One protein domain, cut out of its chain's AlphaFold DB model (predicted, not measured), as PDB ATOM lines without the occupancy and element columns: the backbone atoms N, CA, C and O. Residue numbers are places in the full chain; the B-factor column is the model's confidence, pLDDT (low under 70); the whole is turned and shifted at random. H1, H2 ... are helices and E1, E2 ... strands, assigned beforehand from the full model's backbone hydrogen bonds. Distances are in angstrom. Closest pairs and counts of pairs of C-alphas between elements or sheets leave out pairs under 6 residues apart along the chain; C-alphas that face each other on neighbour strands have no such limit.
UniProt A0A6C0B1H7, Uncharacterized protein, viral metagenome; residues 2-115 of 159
ATOM      1  N   ALA A   2     -18.701  47.769   8.076       85.50
ATOM      2  CA  ALA A   2     -17.707  47.085   7.242       85.50
ATOM      3  C   ALA A   2     -16.675  46.274   8.045       85.50
ATOM      4  O   ALA A   2     -16.552  45.072   7.835       85.50
ATOM      5  N   THR A   3     -16.004  46.898   9.019       91.69
ATOM      6  CA  THR A   3     -14.978  46.249   9.852       91.69
ATOM      7  C   THR A   3     -15.430  44.917  10.456       91.69
ATOM      8  O   THR A   3     -14.757  43.905  10.286       91.69
ATOM      9  N   GLN A   4     -16.591  44.887  11.116       93.25
ATOM     10  CA  GLN A   4     -17.073  43.670  11.774       93.25
ATOM     11  C   GLN A   4     -17.418  42.571  10.770       93.25
ATOM     12  O   GLN A   4     -17.105  41.408  11.006       93.25
ATOM     13  N   LEU A   5     -18.008  42.933   9.627       92.56
ATOM     14  CA  LEU A   5     -18.307  41.969   8.573       92.56
ATOM     15  C   LEU A   5     -17.028  41.342   8.003       92.56
ATOM     16  O   LEU A   5     -16.978  40.127   7.811       92.56
ATOM     17  N   ILE A   6     -15.997  42.157   7.761       94.62
ATOM     18  CA  ILE A   6     -14.699  41.690   7.259       94.62
ATOM     19  C   ILE A   6     -14.034  40.750   8.267       94.62
ATOM     20  O   ILE A   6     -13.601  39.664   7.889       94.62
ATOM     21  N   LEU A   7     -13.999  41.123   9.549       93.75
ATOM     22  CA  LEU A   7     -13.425  40.280  10.600       93.75
ATOM     23  C   LEU A   7     -14.197  38.963  10.770       93.75
ATOM     24  O   LEU A   7     -13.578  37.909  10.900       93.75
ATOM     25  N   ALA A   8     -15.531  39.000  10.701       92.81
ATOM     26  CA  ALA A   8     -16.382  37.813  10.795       92.81
ATOM     27  C   ALA A   8     -16.239  36.849   9.602       92.81
ATOM     28  O   ALA A   8     -16.594  35.680   9.724       92.81
ATOM     29  N   ASN A   9     -15.725  37.321   8.462       93.44
ATOM     30  CA  ASN A   9     -15.523  36.527   7.245       93.44
ATOM     31  C   ASN A   9     -14.039  36.428   6.846       93.44
ATOM     32  O   ASN A   9     -13.722  36.201   5.676       93.44
ATOM     33  N   ALA A  10     -13.118  36.605   7.797       92.44
ATOM     34  CA  ALA A  10     -11.679  36.632   7.538       92.44
ATOM     35  C   ALA A  10     -11.157  35.363   6.837       92.44
ATOM     36  O   ALA A  10     -10.278  35.438   5.980       92.44
ATOM     37  N   ASP A  11     -11.723  34.203   7.169       90.00
ATOM     38  CA  ASP A  11     -11.409  32.898   6.578       90.00
ATOM     39  C   ASP A  11     -11.837  32.784   5.105       90.00
ATOM     40  O   ASP A  11     -11.228  32.042   4.329       90.00
ATOM     41  N   LYS A  12     -12.861  33.544   4.704       90.56
ATOM     42  CA  LYS A  12     -13.388  33.561   3.335       90.56
ATOM     43  C   LYS A  12     -12.625  34.506   2.419       90.56
ATOM     44  O   LYS A  12     -12.633  34.285   1.214       90.56
ATOM     45  N   LEU A  13     -11.930  35.511   2.960       92.06
ATOM     46  CA  LEU A  13     -11.212  36.511   2.158       92.06
ATOM     47  C   LEU A  13     -10.216  35.877   1.181       92.06
ATOM     48  O   LEU A  13     -10.123  36.317   0.044       92.06
ATOM     49  N   ALA A  14      -9.519  34.811   1.588       87.12
ATOM     50  CA  ALA A  14      -8.568  34.097   0.731       87.12
ATOM     51  C   ALA A  14      -9.228  33.308  -0.419       87.12
ATOM     52  O   ALA A  14      -8.535  32.873  -1.334       87.12
ATOM     53  N   ARG A  15     -10.547  33.095  -0.358       87.94
ATOM     54  CA  ARG A  15     -11.334  32.313  -1.323       87.94
ATOM     55  C   ARG A  15     -12.217  33.177  -2.221       87.94
ATOM     56  O   ARG A  15     -12.956  32.623  -3.025       87.94
ATOM     57  N   VAL A  16     -12.169  34.500  -2.069       91.06
ATOM     58  CA  VAL A  16     -12.908  35.427  -2.930       91.06
ATOM     59  C   VAL A  16     -12.432  35.248  -4.370       91.06
ATOM     60  O   VAL A  16     -11.248  35.437  -4.661       91.06
ATOM     61  N   ASP A  17     -13.355  34.896  -5.267       90.50
ATOM     62  CA  ASP A  17     -13.075  34.812  -6.697       90.50
ATOM     63  C   ASP A  17     -13.072  36.219  -7.304       90.50
ATOM     64  O   ASP A  17     -14.078  36.759  -7.768       90.50
ATOM     65  N   LEU A  18     -11.902  36.855  -7.262       91.44
ATOM     66  CA  LEU A  18     -11.709  38.167  -7.868       91.44
ATOM     67  C   LEU A  18     -11.911  38.143  -9.391       91.44
ATOM     68  O   LEU A  18     -12.282  39.174  -9.944       91.44
ATOM     69  N   ALA A  19     -11.675  37.016 -10.072       89.62
ATOM     70  CA  ALA A  19     -11.842  36.945 -11.522       89.62
ATOM     71  C   ALA A  19     -13.326  37.053 -11.886       89.62
ATOM     72  O   ALA A  19     -13.683  37.802 -12.796       89.62
ATOM     73  N   GLU A  20     -14.183  36.373 -11.120       90.81
ATOM     74  CA  GLU A  20     -15.639  36.487 -11.225       90.81
ATOM     75  C   GLU A  20     -16.110  37.920 -10.935       90.81
ATOM     76  O   GLU A  20     -16.819  38.513 -11.747       90.81
ATOM     77  N   LEU A  21     -15.662  38.518  -9.825       90.44
ATOM     78  CA  LEU A  21     -16.104  39.858  -9.414       90.44
ATOM     79  C   LEU A  21     -15.619  40.984 -10.342       90.44
ATOM     80  O   LEU A  21     -16.279  42.018 -10.458       90.44
ATOM     81  N   ILE A  22     -14.462  40.813 -10.987       91.19
ATOM     82  CA  ILE A  22     -13.913  41.774 -11.958       91.19
ATOM     83  C   ILE A  22     -14.462  41.504 -13.368       91.19
ATOM     84  O   ILE A  22     -14.525  42.425 -14.185       91.19
ATOM     85  N   GLY A  23     -14.863  40.263 -13.659       88.12
ATOM     86  CA  GLY A  23     -15.299  39.815 -14.982       88.12
ATOM     87  C   GLY A  23     -14.148  39.580 -15.967       88.12
ATOM     88  O   GLY A  23     -14.363  39.617 -17.178       88.12
ATOM     89  N   LEU A  24     -12.919  39.381 -15.475       87.25
ATOM     90  CA  LEU A  24     -11.711  39.184 -16.286       87.25
ATOM     91  C   LEU A  24     -10.795  38.123 -15.660       87.25
ATOM     92  O   LEU A  24     -10.721  38.029 -14.433       87.25
ATOM     93  N   PRO A  25     -10.045  37.352 -16.469       87.50
ATOM     94  CA  PRO A  25      -9.074  36.403 -15.940       87.50
ATOM     95  C   PRO A  25      -7.950  37.133 -15.197       87.50
ATOM     96  O   PRO A  25      -7.413  38.135 -15.674       87.50
ATOM     97  N   LEU A  26      -7.562  36.597 -14.040       86.56
ATOM     98  CA  LEU A  26      -6.438  37.116 -13.265       86.56
ATOM     99  C   LEU A  26      -5.115  36.502 -13.739       86.56
ATOM    100  O   LEU A  26      -5.070  35.308 -14.056       86.56
ATOM    101  N   PRO A  27      -4.012  37.264 -13.720       86.44
ATOM    102  CA  PRO A  27      -2.680  36.694 -13.861       86.44
ATOM    103  C   PRO A  27      -2.370  35.702 -12.730       86.44
ATOM    104  O   PRO A  27      -2.881  35.804 -11.613       86.44
ATOM    105  N   HIS A  28      -1.496  34.733 -13.002       84.12
ATOM    106  CA  HIS A  28      -1.109  33.744 -12.000       84.12
ATOM    107  C   HIS A  28      -0.129  34.346 -10.980       84.12
ATOM    108  O   HIS A  28       1.055  34.515 -11.267       84.12
ATOM    109  N   TYR A  29      -0.611  34.629  -9.766       81.19
ATOM    110  CA  TYR A  29       0.181  35.280  -8.712       81.19
ATOM    111  C   TYR A  29       0.795  34.345  -7.660       81.19
ATOM    112  O   TYR A  29       1.321  34.817  -6.643       81.19
ATOM    113  N   GLY A  30       0.808  33.033  -7.913       77.94
ATOM    114  CA  GLY A  30       1.468  32.040  -7.062       77.94
ATOM    115  C   GLY A  30       1.001  32.108  -5.603       77.94
ATOM    116  O   GLY A  30      -0.166  31.875  -5.316       77.94
ATOM    117  N   ARG A  31       1.925  32.422  -4.681       75.88
ATOM    118  CA  ARG A  31       1.677  32.537  -3.225       75.88
ATOM    119  C   ARG A  31       1.373  33.962  -2.747       75.88
ATOM    120  O   ARG A  31       1.579  34.269  -1.576       75.88
ATOM    121  N   SER A  32       1.000  34.869  -3.643       79.94
ATOM    122  CA  SER A  32       0.598  36.208  -3.208       79.94
ATOM    123  C   SER A  32      -0.756  36.109  -2.514       79.94
ATOM    124  O   SER A  32      -1.660  35.478  -3.052       79.94
ATOM    125  N   ASP A  33      -0.906  36.752  -1.358       86.31
ATOM    126  CA  ASP A  33      -2.220  36.890  -0.730       86.31
ATOM    127  C   ASP A  33      -2.838  38.231  -1.111       86.31
ATOM    128  O   ASP A  33      -2.135  39.240  -1.229       86.31
ATOM    129  N   MET A  34      -4.163  38.246  -1.207       93.62
ATOM    130  CA  MET A  34      -4.934  39.477  -1.307       93.62
ATOM    131  C   MET A  34      -4.776  40.322  -0.036       93.62
ATOM    132  O   MET A  34      -4.581  39.810   1.071       93.62
ATOM    133  N   CYS A  35      -4.855  41.635  -0.200       96.12
ATOM    134  CA  CYS A  35      -4.797  42.592   0.895       96.12
ATOM    135  C   CYS A  35      -5.678  43.803   0.597       96.12
ATOM    136  O   CYS A  35      -6.146  43.983  -0.529       96.12
ATOM    137  N   PHE A  36      -5.903  44.614   1.622       97.56
ATOM    138  CA  PHE A  36      -6.491  45.932   1.472       97.56
ATOM    139  C   PHE A  36      -5.388  46.950   1.197       97.56
ATOM    140  O   PHE A  36      -4.298  46.853   1.759       97.56
ATOM    141  N   PHE A  37      -5.676  47.911   0.335       97.50
ATOM    142  CA  PHE A  37      -4.781  49.010  -0.022       97.50
ATOM    143  C   PHE A  37      -5.629  50.205  -0.474       97.50
ATOM    144  O   PHE A  37      -6.855  50.088  -0.573       97.50
ATOM    145  N   LEU A  38      -5.013  51.359  -0.712       97.00
ATOM    146  CA  LEU A  38      -5.744  52.580  -1.050       97.00
ATOM    147  C   LEU A  38      -5.705  52.874  -2.550       97.00
ATOM    148  O   LEU A  38      -4.675  52.732  -3.202       97.00
ATOM    149  N   GLU A  39      -6.818  53.372  -3.092       96.44
ATOM    150  CA  GLU A  39      -6.962  53.749  -4.508       96.44
ATOM    151  C   GLU A  39      -5.847  54.703  -4.982       96.44
ATOM    152  O   GLU A  39      -5.374  54.607  -6.113       96.44
ATOM    153  N   ARG A  40      -5.352  55.573  -4.091       95.38
ATOM    154  CA  ARG A  40      -4.249  56.508  -4.370       95.38
ATOM    155  C   ARG A  40      -2.921  55.839  -4.743       95.38
ATOM    156  O   ARG A  40      -2.040  56.529  -5.239       95.38
ATOM    157  N   GLU A  41      -2.749  54.545  -4.480       94.94
ATOM    158  CA  GLU A  41      -1.539  53.786  -4.826       94.94
ATOM    159  C   GLU A  41      -1.539  53.330  -6.293       94.94
ATOM    160  O   GLU A  41      -0.473  53.137  -6.874       94.94
ATOM    161  N   LEU A  42      -2.720  53.220  -6.917       93.19
ATOM    162  CA  LEU A  42      -2.903  52.690  -8.272       93.19
ATOM    163  C   LEU A  42      -2.119  53.392  -9.397       93.19
ATOM    164  O   LEU A  42      -1.685  52.685 -10.308       93.19
ATOM    165  N   PRO A  43      -1.932  54.729  -9.412       92.44
ATOM    166  CA  PRO A  43      -1.215  55.384 -10.504       92.44
ATOM    167  C   PRO A  43       0.312  55.243 -10.409       92.44
ATOM    168  O   PRO A  43       1.013  55.684 -11.319       92.44
ATOM    169  N   TYR A  44       0.843  54.672  -9.326       93.12
ATOM    170  CA  TYR A  44       2.280  54.599  -9.079       93.12
ATOM    171  C   TYR A  44       2.872  53.245  -9.473       93.12
ATOM    172  O   TYR A  44       2.175  52.245  -9.614       93.12
ATOM    173  N   THR A  45       4.196  53.203  -9.614       94.50
ATOM    174  CA  THR A  45       4.959  51.967  -9.411       94.50
ATOM    175  C   THR A  45       5.158  51.736  -7.917       94.50
ATOM    176  O   THR A  45       4.911  52.625  -7.100       94.50
ATOM    177  N   LYS A  46       5.669  50.564  -7.535       92.88
ATOM    178  CA  LYS A  46       5.997  50.284  -6.134       92.88
ATOM    179  C   LYS A  46       6.969  51.325  -5.567       92.88
ATOM    180  O   LYS A  46       6.741  51.859  -4.488       92.88
ATOM    181  N   GLU A  47       8.048  51.606  -6.292       94.75
ATOM    182  CA  GLU A  47       9.075  52.567  -5.889       94.75
ATOM    183  C   GLU A  47       8.485  53.978  -5.795       94.75
ATOM    184  O   GLU A  47       8.680  54.651  -4.785       94.75
ATOM    185  N   GLY A  48       7.663  54.379  -6.772       95.31
ATOM    186  CA  GLY A  48       6.984  55.674  -6.750       95.31
ATOM    187  C   GLY A  48       6.010  55.825  -5.576       95.31
ATOM    188  O   GLY A  48       5.952  56.883  -4.958       95.31
ATOM    189  N   ALA A  49       5.288  54.761  -5.209       94.69
ATOM    190  CA  ALA A  49       4.384  54.776  -4.060       94.69
ATOM    191  C   ALA A  49       5.140  54.897  -2.725       94.69
ATOM    192  O   ALA A  49       4.649  55.532  -1.788       94.69
ATOM    193  N   ILE A  50       6.333  54.297  -2.632       94.94
ATOM    194  CA  ILE A  50       7.222  54.421  -1.469       94.94
ATOM    195  C   ILE A  50       7.758  55.850  -1.366       94.94
ATOM    196  O   ILE A  50       7.663  56.451  -0.298       94.94
ATOM    197  N   GLU A  51       8.277  56.403  -2.463       95.75
ATOM    198  CA  GLU A  51       8.814  57.770  -2.510       95.75
ATOM    199  C   GLU A  51       7.745  58.821  -2.187       95.75
ATOM    200  O   GLU A  51       8.006  59.766  -1.446       95.75
ATOM    201  N   ALA A  52       6.520  58.621  -2.677       94.25
ATOM    202  CA  ALA A  52       5.379  59.478  -2.373       94.25
ATOM    203  C   ALA A  52       4.797  59.256  -0.962       94.25
ATOM    204  O   ALA A  52       3.897  59.989  -0.552       94.25
ATOM    205  N   GLY A  53       5.267  58.250  -0.215       94.19
ATOM    206  CA  GLY A  53       4.787  57.945   1.135       94.19
ATOM    207  C   GLY A  53       3.349  57.417   1.190       94.19
ATOM    208  O   GLY A  53       2.700  57.505   2.232       94.19
ATOM    209  N   VAL A  54       2.832  56.875   0.083       95.06
ATOM    210  CA  VAL A  54       1.445  56.388  -0.020       95.06
ATOM    211  C   VAL A  54       1.321  54.869   0.052       95.06
ATOM    212  O   VAL A  54       0.203  54.386   0.211       95.06
ATOM    213  N   TYR A  55       2.436  54.134  -0.027       96.12
ATOM    214  CA  TYR A  55       2.468  52.669  -0.033       96.12
ATOM    215  C   TYR A  55       2.014  52.068   1.308       96.12
ATOM    216  O   TYR A  55       2.772  52.086   2.282       96.12
ATOM    217  N   ARG A  56       0.779  51.551   1.375       96.44
ATOM    218  CA  ARG A  56       0.138  51.090   2.622       96.44
ATOM    219  C   ARG A  56      -0.747  49.880   2.352       96.44
ATOM    220  O   ARG A  56      -1.796  49.991   1.735       96.44
ATOM    221  N   HIS A  57      -0.371  48.718   2.878       96.44
ATOM    222  CA  HIS A  57      -1.140  47.492   2.676       96.44
ATOM    223  C   HIS A  57      -1.537  46.852   4.004       96.44
ATOM    224  O   HIS A  57      -0.701  46.631   4.882       96.44
ATOM    225  N   LEU A  58      -2.801  46.457   4.100       97.00
ATOM    226  CA  LEU A  58      -3.430  45.956   5.312       97.00
ATOM    227  C   LEU A  58      -3.972  44.533   5.110       97.00
ATOM    228  O   LEU A  58      -4.541  44.202   4.069       97.00
ATOM    229  N   LYS A  59      -3.808  43.668   6.112       96.12
ATOM    230  CA  LYS A  59      -4.390  42.316   6.145       96.12
ATOM    231  C   LYS A  59      -5.133  42.085   7.450       96.12
ATOM    232  O   LYS A  59      -4.758  42.639   8.478       96.12
ATOM    233  N   VAL A  60      -6.137  41.211   7.423       95.94
ATOM    234  CA  VAL A  60      -6.725  40.697   8.663       95.94
ATOM    235  C   VAL A  60      -5.699  39.812   9.370       95.94
ATOM    236  O   VAL A  60      -5.080  38.943   8.756       95.94
ATOM    237  N   TYR A  61      -5.521  40.031  10.664       93.56
ATOM    238  CA  TYR A  61      -4.582  39.306  11.505       93.56
ATOM    239  C   TYR A  61      -5.179  39.166  12.906       93.56
ATOM    240  O   TYR A  61      -5.501  40.155  13.543       93.56
ATOM    241  N   LYS A  62      -5.373  37.926  13.383       92.06
ATOM    242  CA  LYS A  62      -5.811  37.608  14.761       92.06
ATOM    243  C   LYS A  62      -6.966  38.483  15.299       92.06
ATOM    244  O   LYS A  62      -6.889  39.007  16.408       92.06
ATOM    245  N   GLY A  63      -8.038  38.639  14.519       92.12
ATOM    246  CA  GLY A  63      -9.235  39.393  14.929       92.12
ATOM    247  C   GLY A  63      -9.102  40.918  14.868       92.12
ATOM    248  O   GLY A  63      -9.982  41.618  15.349       92.12
ATOM    249  N   HIS A  64      -8.024  41.426  14.278       94.81
ATOM    250  CA  HIS A  64      -7.784  42.840  14.008       94.81
ATOM    251  C   HIS A  64      -7.089  42.980  12.643       94.81
ATOM    252  O   HIS A  64      -7.097  42.043  11.838       94.81
ATOM    253  N   PHE A  65      -6.499  44.139  12.355       97.44
ATOM    254  CA  PHE A  65      -5.821  44.404  11.092       97.44
ATOM    255  C   PHE A  65      -4.351  44.753  11.296       97.44
ATOM    256  O   PHE A  65      -4.003  45.499  12.203       97.44
ATOM    257  N   LEU A  66      -3.487  44.243  10.420       97.75
ATOM    258  CA  LEU A  66      -2.057  44.529  10.400       97.75
ATOM    259  C   LEU A  66      -1.692  45.232   9.096       97.75
ATOM    260  O   LEU A  66      -1.795  44.642   8.017       97.75
ATOM    261  N   ASP A  67      -1.194  46.460   9.209       97.56
ATOM    262  CA  ASP A  67      -0.484  47.127   8.127       97.56
ATOM    263  C   ASP A  67       0.941  46.590   8.121       97.56
ATOM    264  O   ASP A  67       1.776  46.945   8.955       97.56
ATOM    265  N   TYR A  68       1.216  45.662   7.213       95.06
ATOM    266  CA  TYR A  68       2.495  44.963   7.194       95.06
ATOM    267  C   TYR A  68       3.595  45.765   6.492       95.06
ATOM    268  O   TYR A  68       4.745  45.310   6.493       95.06
ATOM    269  N   ILE A  69       3.270  46.928   5.920       95.25
ATOM    270  CA  ILE A  69       4.247  47.880   5.388       95.25
ATOM    271  C   ILE A  69       4.715  48.793   6.519       95.25
ATOM    272  O   ILE A  69       5.908  48.831   6.809       95.25
ATOM    273  N   ALA A  70       3.776  49.425   7.226       95.56
ATOM    274  CA  ALA A  70       4.061  50.292   8.370       95.56
ATOM    275  C   ALA A  70       4.368  49.524   9.673       95.56
ATOM    276  O   ALA A  70       4.810  50.126  10.649       95.56
ATOM    277  N   LYS A  71       4.137  48.203   9.698       96.56
ATOM    278  CA  LYS A  71       4.258  47.325  10.880       96.56
ATOM    279  C   LYS A  71       3.403  47.798  12.062       96.56
ATOM    280  O   LYS A  71       3.845  47.754  13.207       96.56
ATOM    281  N   LYS A  72       2.178  48.243  11.773       97.75
ATOM    282  CA  LYS A  72       1.241  48.802  12.755       97.75
ATOM    283  C   LYS A  72      -0.081  48.040  12.741       97.75
ATOM    284  O   LYS A  72      -0.566  47.654  11.680       97.75
ATOM    285  N   GLU A  73      -0.640  47.813  13.922       97.75
ATOM    286  CA  GLU A  73      -1.917  47.122  14.107       97.75
ATOM    287  C   GLU A  73      -3.056  48.130  14.309       97.75
ATOM    288  O   GLU A  73      -2.863  49.193  14.902       97.75
ATOM    289  N   TYR A  74      -4.242  47.781  13.815       97.69
ATOM    290  CA  TYR A  74      -5.455  48.590  13.881       97.69
ATOM    291  C   TYR A  74      -6.629  47.712  14.295       97.69
ATOM    292  O   TYR A  74      -6.789  46.598  13.793       97.69
ATOM    293  N   ALA A  75      -7.471  48.221  15.192       96.12
ATOM    294  CA  ALA A  75      -8.691  47.528  15.590       96.12
ATOM    295  C   ALA A  75      -9.736  47.544  14.466       96.12
ATOM    296  O   ALA A  75     -10.496  46.587  14.310       96.12
ATOM    297  N   THR A  76      -9.761  48.616  13.670       97.00
ATOM    298  CA  THR A  76     -10.762  48.833  12.624       97.00
ATOM    299  C   THR A  76     -10.139  49.314  11.311       97.00
ATOM    300  O   THR A  76      -9.031  49.854  11.294       97.00
ATOM    301  N   LEU A  77     -10.852  49.117  10.194       96.38
ATOM    302  CA  LEU A  77     -10.485  49.708   8.902       96.38
ATOM    303  C   LEU A  77     -10.523  51.236   8.966       96.38
ATOM    304  O   LEU A  77      -9.663  51.887   8.380       96.38
ATOM    305  N   GLU A  78     -11.490  51.786   9.701       97.06
ATOM    306  CA  GLU A  78     -11.684  53.217   9.915       97.06
ATOM    307  C   GLU A  78     -10.444  53.863  10.564       97.06
ATOM    308  O   GLU A  78      -9.962  54.890  10.085       97.06
ATOM    309  N   ASP A  79      -9.865  53.222  11.587       96.94
ATOM    310  CA  ASP A  79      -8.632  53.697  12.234       96.94
ATOM    311  C   ASP A  79      -7.450  53.708  11.257       96.94
ATOM    312  O   ASP A  79      -6.620  54.622  11.270       96.94
ATOM    313  N   TRP A  80      -7.363  52.684  10.406       97.69
ATOM    314  CA  TRP A  80      -6.296  52.576   9.419       97.69
ATOM    315  C   TRP A  80      -6.397  53.649   8.333       97.69
ATOM    316  O   TRP A  80      -5.390  54.291   8.028       97.69
ATOM    317  N   VAL A  81      -7.584  53.899   7.771       96.62
ATOM    318  CA  VAL A  81      -7.740  54.954   6.752       96.62
ATOM    319  C   VAL A  81      -7.557  56.349   7.323       96.62
ATOM    320  O   VAL A  81      -6.931  57.182   6.666       96.62
ATOM    321  N   ALA A  82      -8.004  56.589   8.558       96.50
ATOM    322  CA  ALA A  82      -7.778  57.854   9.245       96.50
ATOM    323  C   ALA A  82      -6.276  58.118   9.443       96.50
ATOM    324  O   ALA A  82      -5.794  59.202   9.120       96.50
ATOM    325  N   ASP A  83      -5.511  57.111   9.883       96.69
ATOM    326  CA  ASP A  83      -4.044  57.181   9.993       96.69
ATOM    327  C   ASP A  83      -3.360  57.383   8.633       96.69
ATOM    328  O   ASP A  83      -2.331  58.050   8.534       96.69
ATOM    329  N   CYS A  84      -3.946  56.844   7.565       95.44
ATOM    330  CA  CYS A  84      -3.483  57.073   6.205       95.44
ATOM    331  C   CYS A  84      -3.860  58.456   5.647       95.44
ATOM    332  O   CYS A  84      -3.332  58.812   4.591       95.44
ATOM    333  N   GLY A  85      -4.755  59.215   6.289       94.44
ATOM    334  CA  GLY A  85      -5.329  60.445   5.737       94.44
ATOM    335  C   GLY A  85      -6.178  60.182   4.489       94.44
ATOM    336  O   GLY A  85      -5.976  60.824   3.459       94.44
ATOM    337  N   SER A  86      -7.044  59.169   4.541       95.50
ATOM    338  CA  SER A  86      -7.923  58.767   3.440       95.50
ATOM    339  C   SER A  86      -9.321  58.405   3.944       95.50
ATOM    340  O   SER A  86      -9.593  58.449   5.142       95.50
ATOM    341  N   ASP A  87     -10.193  58.031   3.013       95.38
ATOM    342  CA  ASP A  87     -11.602  57.758   3.252       95.38
ATOM    343  C   ASP A  87     -11.926  56.279   2.994       95.38
ATOM    344  O   ASP A  87     -11.258  55.588   2.219       95.38
ATOM    345  N   MET A  88     -12.983  55.781   3.637       95.56
ATOM    346  CA  MET A  88     -13.405  54.377   3.529       95.56
ATOM    347  C   MET A  88     -13.790  53.963   2.097       95.56
ATOM    348  O   MET A  88     -13.637  52.795   1.741       95.56
ATOM    349  N   ASP A  89     -14.268  54.895   1.266       95.69
ATOM    350  CA  ASP A  89     -14.631  54.648  -0.139       95.69
ATOM    351  C   ASP A  89     -13.406  54.432  -1.047       95.69
ATOM    352  O   ASP A  89     -13.549  53.915  -2.157       95.69
ATOM    353  N   LYS A  90     -12.208  54.800  -0.571       96.75
ATOM    354  CA  LYS A  90     -10.925  54.623  -1.269       96.75
ATOM    355  C   LYS A  90     -10.256  53.289  -0.982       96.75
ATOM    356  O   LYS A  90      -9.191  53.018  -1.539       96.75
ATOM    357  N   ILE A  91     -10.844  52.457  -0.122       97.31
ATOM    358  CA  ILE A  91     -10.306  51.132   0.172       97.31
ATOM    359  C   ILE A  91     -10.582  50.191  -1.002       97.31
ATOM    360  O   ILE A  91     -11.725  49.965  -1.411       97.31
ATOM    361  N   MET A  92      -9.509  49.575  -1.475       97.38
ATOM    362  CA  MET A  92      -9.514  48.516  -2.472       97.38
ATOM    363  C   MET A  92      -9.149  47.188  -1.807       97.38
ATOM    364  O   MET A  92      -8.424  47.161  -0.813       97.38
ATOM    365  N   PHE A  93      -9.627  46.080  -2.365       97.44
ATOM    366  CA  PHE A  93      -9.264  44.726  -1.958       97.44
ATOM    367  C   PHE A  93      -8.790  43.920  -3.164       97.44
ATOM    368  O   PHE A  93      -9.470  43.863  -4.189       97.44
ATOM    369  N   GLY A  94      -7.633  43.275  -3.032       95.50
ATOM    370  CA  GLY A  94      -7.130  42.321  -4.013       95.50
ATOM    371  C   GLY A  94      -5.612  42.292  -4.084       95.50
ATOM    372  O   GLY A  94      -4.931  42.389  -3.058       95.50
ATOM    373  N   PHE A  95      -5.078  42.133  -5.291       93.06
ATOM    374  CA  PHE A  95      -3.641  42.118  -5.533       93.06
ATOM    375  C   PHE A  95      -3.151  43.515  -5.931       93.06
ATOM    376  O   PHE A  95      -3.514  44.040  -6.977       93.06
ATOM    377  N   SER A  96      -2.280  44.108  -5.116       87.44
ATOM    378  CA  SER A  96      -1.532  45.317  -5.483       87.44
ATOM    379  C   SER A  96      -0.093  44.919  -5.819       87.44
ATOM    380  O   SER A  96       0.758  44.760  -4.941       87.44
ATOM    381  N   ARG A  97       0.152  44.625  -7.105       85.12
ATOM    382  CA  ARG A  97       1.453  44.159  -7.626       85.12
ATOM    383  C   ARG A  97       2.195  45.207  -8.454       85.12
ATOM    384  O   ARG A  97       3.338  44.947  -8.822       85.12
ATOM    385  N   PHE A  98       1.580  46.365  -8.710       86.44
ATOM    386  CA  PHE A  98       2.130  47.437  -9.554       86.44
ATOM    387  C   PHE A  98       2.539  46.958 -10.960       86.44
ATOM    388  O   PHE A  98       3.487  47.461 -11.554       86.44
ATOM    389  N   ASP A  99       1.832  45.958 -11.487       85.06
ATOM    390  CA  ASP A  99       2.093  45.302 -12.773       85.06
ATOM    391  C   ASP A  99       1.106  45.730 -13.876       85.06
ATOM    392  O   ASP A  99       1.116  45.178 -14.975       85.06
ATOM    393  N   GLY A 100       0.258  46.721 -13.583       82.94
ATOM    394  CA  GLY A 100      -0.707  47.308 -14.514       82.94
ATOM    395  C   GLY A 100      -1.999  46.509 -14.699       82.94
ATOM    396  O   GLY A 100      -2.898  46.977 -15.397       82.94
ATOM    397  N   TYR A 101      -2.139  45.338 -14.072       86.88
ATOM    398  CA  TYR A 101      -3.365  44.550 -14.171       86.88
ATOM    399  C   TYR A 101      -4.426  45.033 -13.177       86.88
ATOM    400  O   TYR A 101      -4.150  45.337 -12.016       86.88
ATOM    401  N   ARG A 102      -5.686  45.052 -13.623       88.88
ATOM    402  CA  ARG A 102      -6.834  45.334 -12.757       88.88
ATOM    403  C   ARG A 102      -7.208  44.076 -11.980       88.88
ATOM    404  O   ARG A 102      -8.004  43.270 -12.446       88.88
ATOM    405  N   THR A 103      -6.605  43.905 -10.810       93.25
ATOM    406  CA  THR A 103      -6.694  42.685  -9.982       93.25
ATOM    407  C   THR A 103      -7.243  42.978  -8.587       93.25
ATOM    408  O   THR A 103      -6.861  42.365  -7.589       93.25
ATOM    409  N   HIS A 104      -8.149  43.950  -8.522       94.56
ATOM    410  CA  HIS A 104      -8.733  44.471  -7.298       94.56
ATOM    411  C   HIS A 104     -10.175  44.943  -7.510       94.56
ATOM    412  O   HIS A 104     -10.579  45.302  -8.620       94.56
ATOM    413  N   ILE A 105     -10.924  44.995  -6.414       95.75
ATOM    414  CA  ILE A 105     -12.302  45.489  -6.325       95.75
ATOM    415  C   ILE A 105     -12.411  46.549  -5.228       95.75
ATOM    416  O   ILE A 105     -11.550  46.627  -4.351       95.75
ATOM    417  N   LYS A 106     -13.468  47.362  -5.254       96.44
ATOM    418  CA  LYS A 106     -13.764  48.290  -4.153       96.44
ATOM    419  C   LYS A 106     -14.233  47.533  -2.910       96.44
ATOM    420  O   LYS A 106     -14.855  46.475  -3.028       96.44
ATOM    421  N   LEU A 107     -14.022  48.112  -1.726       95.44
ATOM    422  CA  LEU A 107     -14.514  47.548  -0.464       95.44
ATOM    423  C   LEU A 107     -16.025  47.271  -0.491       95.44
ATOM    424  O   LEU A 107     -16.462  46.234  -0.007       95.44
ATOM    425  N   GLU A 108     -16.817  48.162  -1.084       92.06
ATOM    426  CA  GLU A 108     -18.267  47.988  -1.221       92.06
ATOM    427  C   GLU A 108     -18.632  46.712  -1.996       92.06
ATOM    428  O   GLU A 108     -19.493  45.948  -1.568       92.06
ATOM    429  N   GLN A 109     -17.925  46.427  -3.095       92.88
ATOM    430  CA  GLN A 109     -18.143  45.207  -3.877       92.88
ATOM    431  C   GLN A 109     -17.818  43.957  -3.054       92.88
ATOM    432  O   GLN A 109     -18.552  42.973  -3.111       92.88
ATOM    433  N   LEU A 110     -16.750  44.009  -2.249       94.62
ATOM    434  CA  LEU A 110     -16.413  42.929  -1.325       94.62
ATOM    435  C   LEU A 110     -17.493  42.751  -0.249       94.62
ATOM    436  O   LEU A 110     -17.884  41.624   0.036       94.62
ATOM    437  N   ILE A 111     -17.989  43.839   0.342       92.38
ATOM    438  CA  ILE A 111     -19.057  43.800   1.353       92.38
ATOM    439  C   ILE A 111     -20.313  43.143   0.776       92.38
ATOM    440  O   ILE A 111     -20.847  42.228   1.400       92.38
ATOM    441  N   ASN A 112     -20.729  43.549  -0.424       90.38
ATOM    442  CA  ASN A 112     -21.896  42.985  -1.105       90.38
ATOM    443  C   ASN A 112     -21.706  41.500  -1.442       90.38
ATOM    444  O   ASN A 112     -22.660  40.732  -1.392       90.38
ATOM    445  N   HIS A 113     -20.478  41.077  -1.745       90.75
ATOM    446  CA  HIS A 113     -20.160  39.667  -1.960       90.75
ATOM    447  C   HIS A 113     -20.203  38.844  -0.659       90.75
ATOM    448  O   HIS A 113     -20.709  37.725  -0.648       90.75
ATOM    449  N   LEU A 114     -19.676  39.380   0.447       89.88
ATOM    450  CA  LEU A 114     -19.608  38.673   1.735       89.88
ATOM    451  C   LEU A 114     -20.948  38.629   2.473       89.88
ATOM    452  O   LEU A 114     -21.201  37.699   3.240       89.88
ATOM    453  N   ASN A 115     -21.778  39.644   2.265       85.38
ATOM    454  CA  ASN A 115     -23.128  39.727   2.785       85.38
ATOM    455  C   ASN A 115     -24.057  40.143   1.644       85.38
ATOM    456  O   ASN A 115     -24.412  41.323   1.564       85.38
TER     457      ASN A 115
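What this domain is: This is residues 2 to 115 of the 159 residues of an uncharacterized protein of viral metagenome (UniProt A0A6C0B1H7). Two small antiparallel sheets of three short strands each meet at their edge strands E1 and E2, and six short helices lie round them. The sheet E1 E5 E6 holds the middle, with H6 standing up from it; H5 covers the sheet E2 E3 E4, while H4 lies far out, away from the other helices. The printed part has 114 residues, with six named helices and six named strands in the order H1 H2 H3 E1 H4 E2 E3 E4 H5 E5 E6 H6; the class is mixed, helices and strands. The strands run in the orders E1 E5 E6 and E2 E3 E4. The whole is compact, with a radius of gyration of the C-alphas of 13.3 A, and rounded, spanning 33 by 31 by 25 A.

Where its parts are: One sheet has E1, residues 35 to 38, 10.2 A from first to last C-alpha, E5, residues 91 to 94, 10.3 A, and E6, residues 104 to 106. C-alpha 35 is at (-4.797, 42.592, 0.895). The other sheet has E2, residues 58 to 61, 9.2 A, E3, residues 64 to 67, 10.3 A, and E4, residues 72 to 74. The longest helices are H5, residues 77 to 84, and H6, residues 107 to 114, each 10.5 A. H1, residues 2 to 8, is 10.0 A long and begins at C-alpha 2 at (-17.707, 47.085, 7.242); H6 ends at C-alpha 114 at (-19.608, 38.673, 1.735). The others are H2, residues 10 to 13, H3, residues 18 to 22, and H4, residues 46 to 51, 8.8 A long.

How they stand to each other: E5 is the inner strand of its sheet. It is antiparallel to E1, at 143 degrees, with N 92 and O 37 2.8 A apart. E5 and E6 form a hairpin, antiparallel at 148 degrees, with N 93 and O 105 2.8 A apart. H6 is on this sheet at a height of 9.5 A, only just over E6, with 3 of its C-alphas falling there, and it stands up from the sheet, its line rising 55 degrees. The closest C-alphas of E5 and H6 are those of Met 92 and Leu 107, 5.5 A apart. H3 only grazes this sheet. The closest C-alphas of E1 and E2 are those of Phe 36 and Leu 58, 4.9 A apart. E2, E3 and E4 make a meander, each strand the antiparallel neighbour of the one before, with two hairpins. N 61 and O 64 are 2.8 A apart between E2 and E3, and N 67 and O 72 are 2.8 A apart between E3 and E4. H5 is on this second sheet at a height of 9.6 A, over E4 and along the strands, at 12 degrees to E4 on the local plane. H1 and H2 only graze this sheet. H1 touches H6, closest at the C-alphas of Ala 2 and Ile 111, 6.9 A apart. H1 and H5 only just touch, with 3 pairs of C-alphas within 8 A, the closest those of Thr 3 and Leu 77, 5.7 A apart. H4 touches no helix and is on neither sheet. Every O i to N i+4 pair is within hydrogen-bond range in H1, H3, H4, H5 and H6; H2 is too short for such a pair.

The domain as a whole: The two C-alphas farthest apart are those of Glu 51 and Asn 115, 37.1 A. The printed part has no cut. The link from H3 to E1, residues 23 to 34, is long. The mean pLDDT of the printed part is 92.8, and no printed residue is under 70.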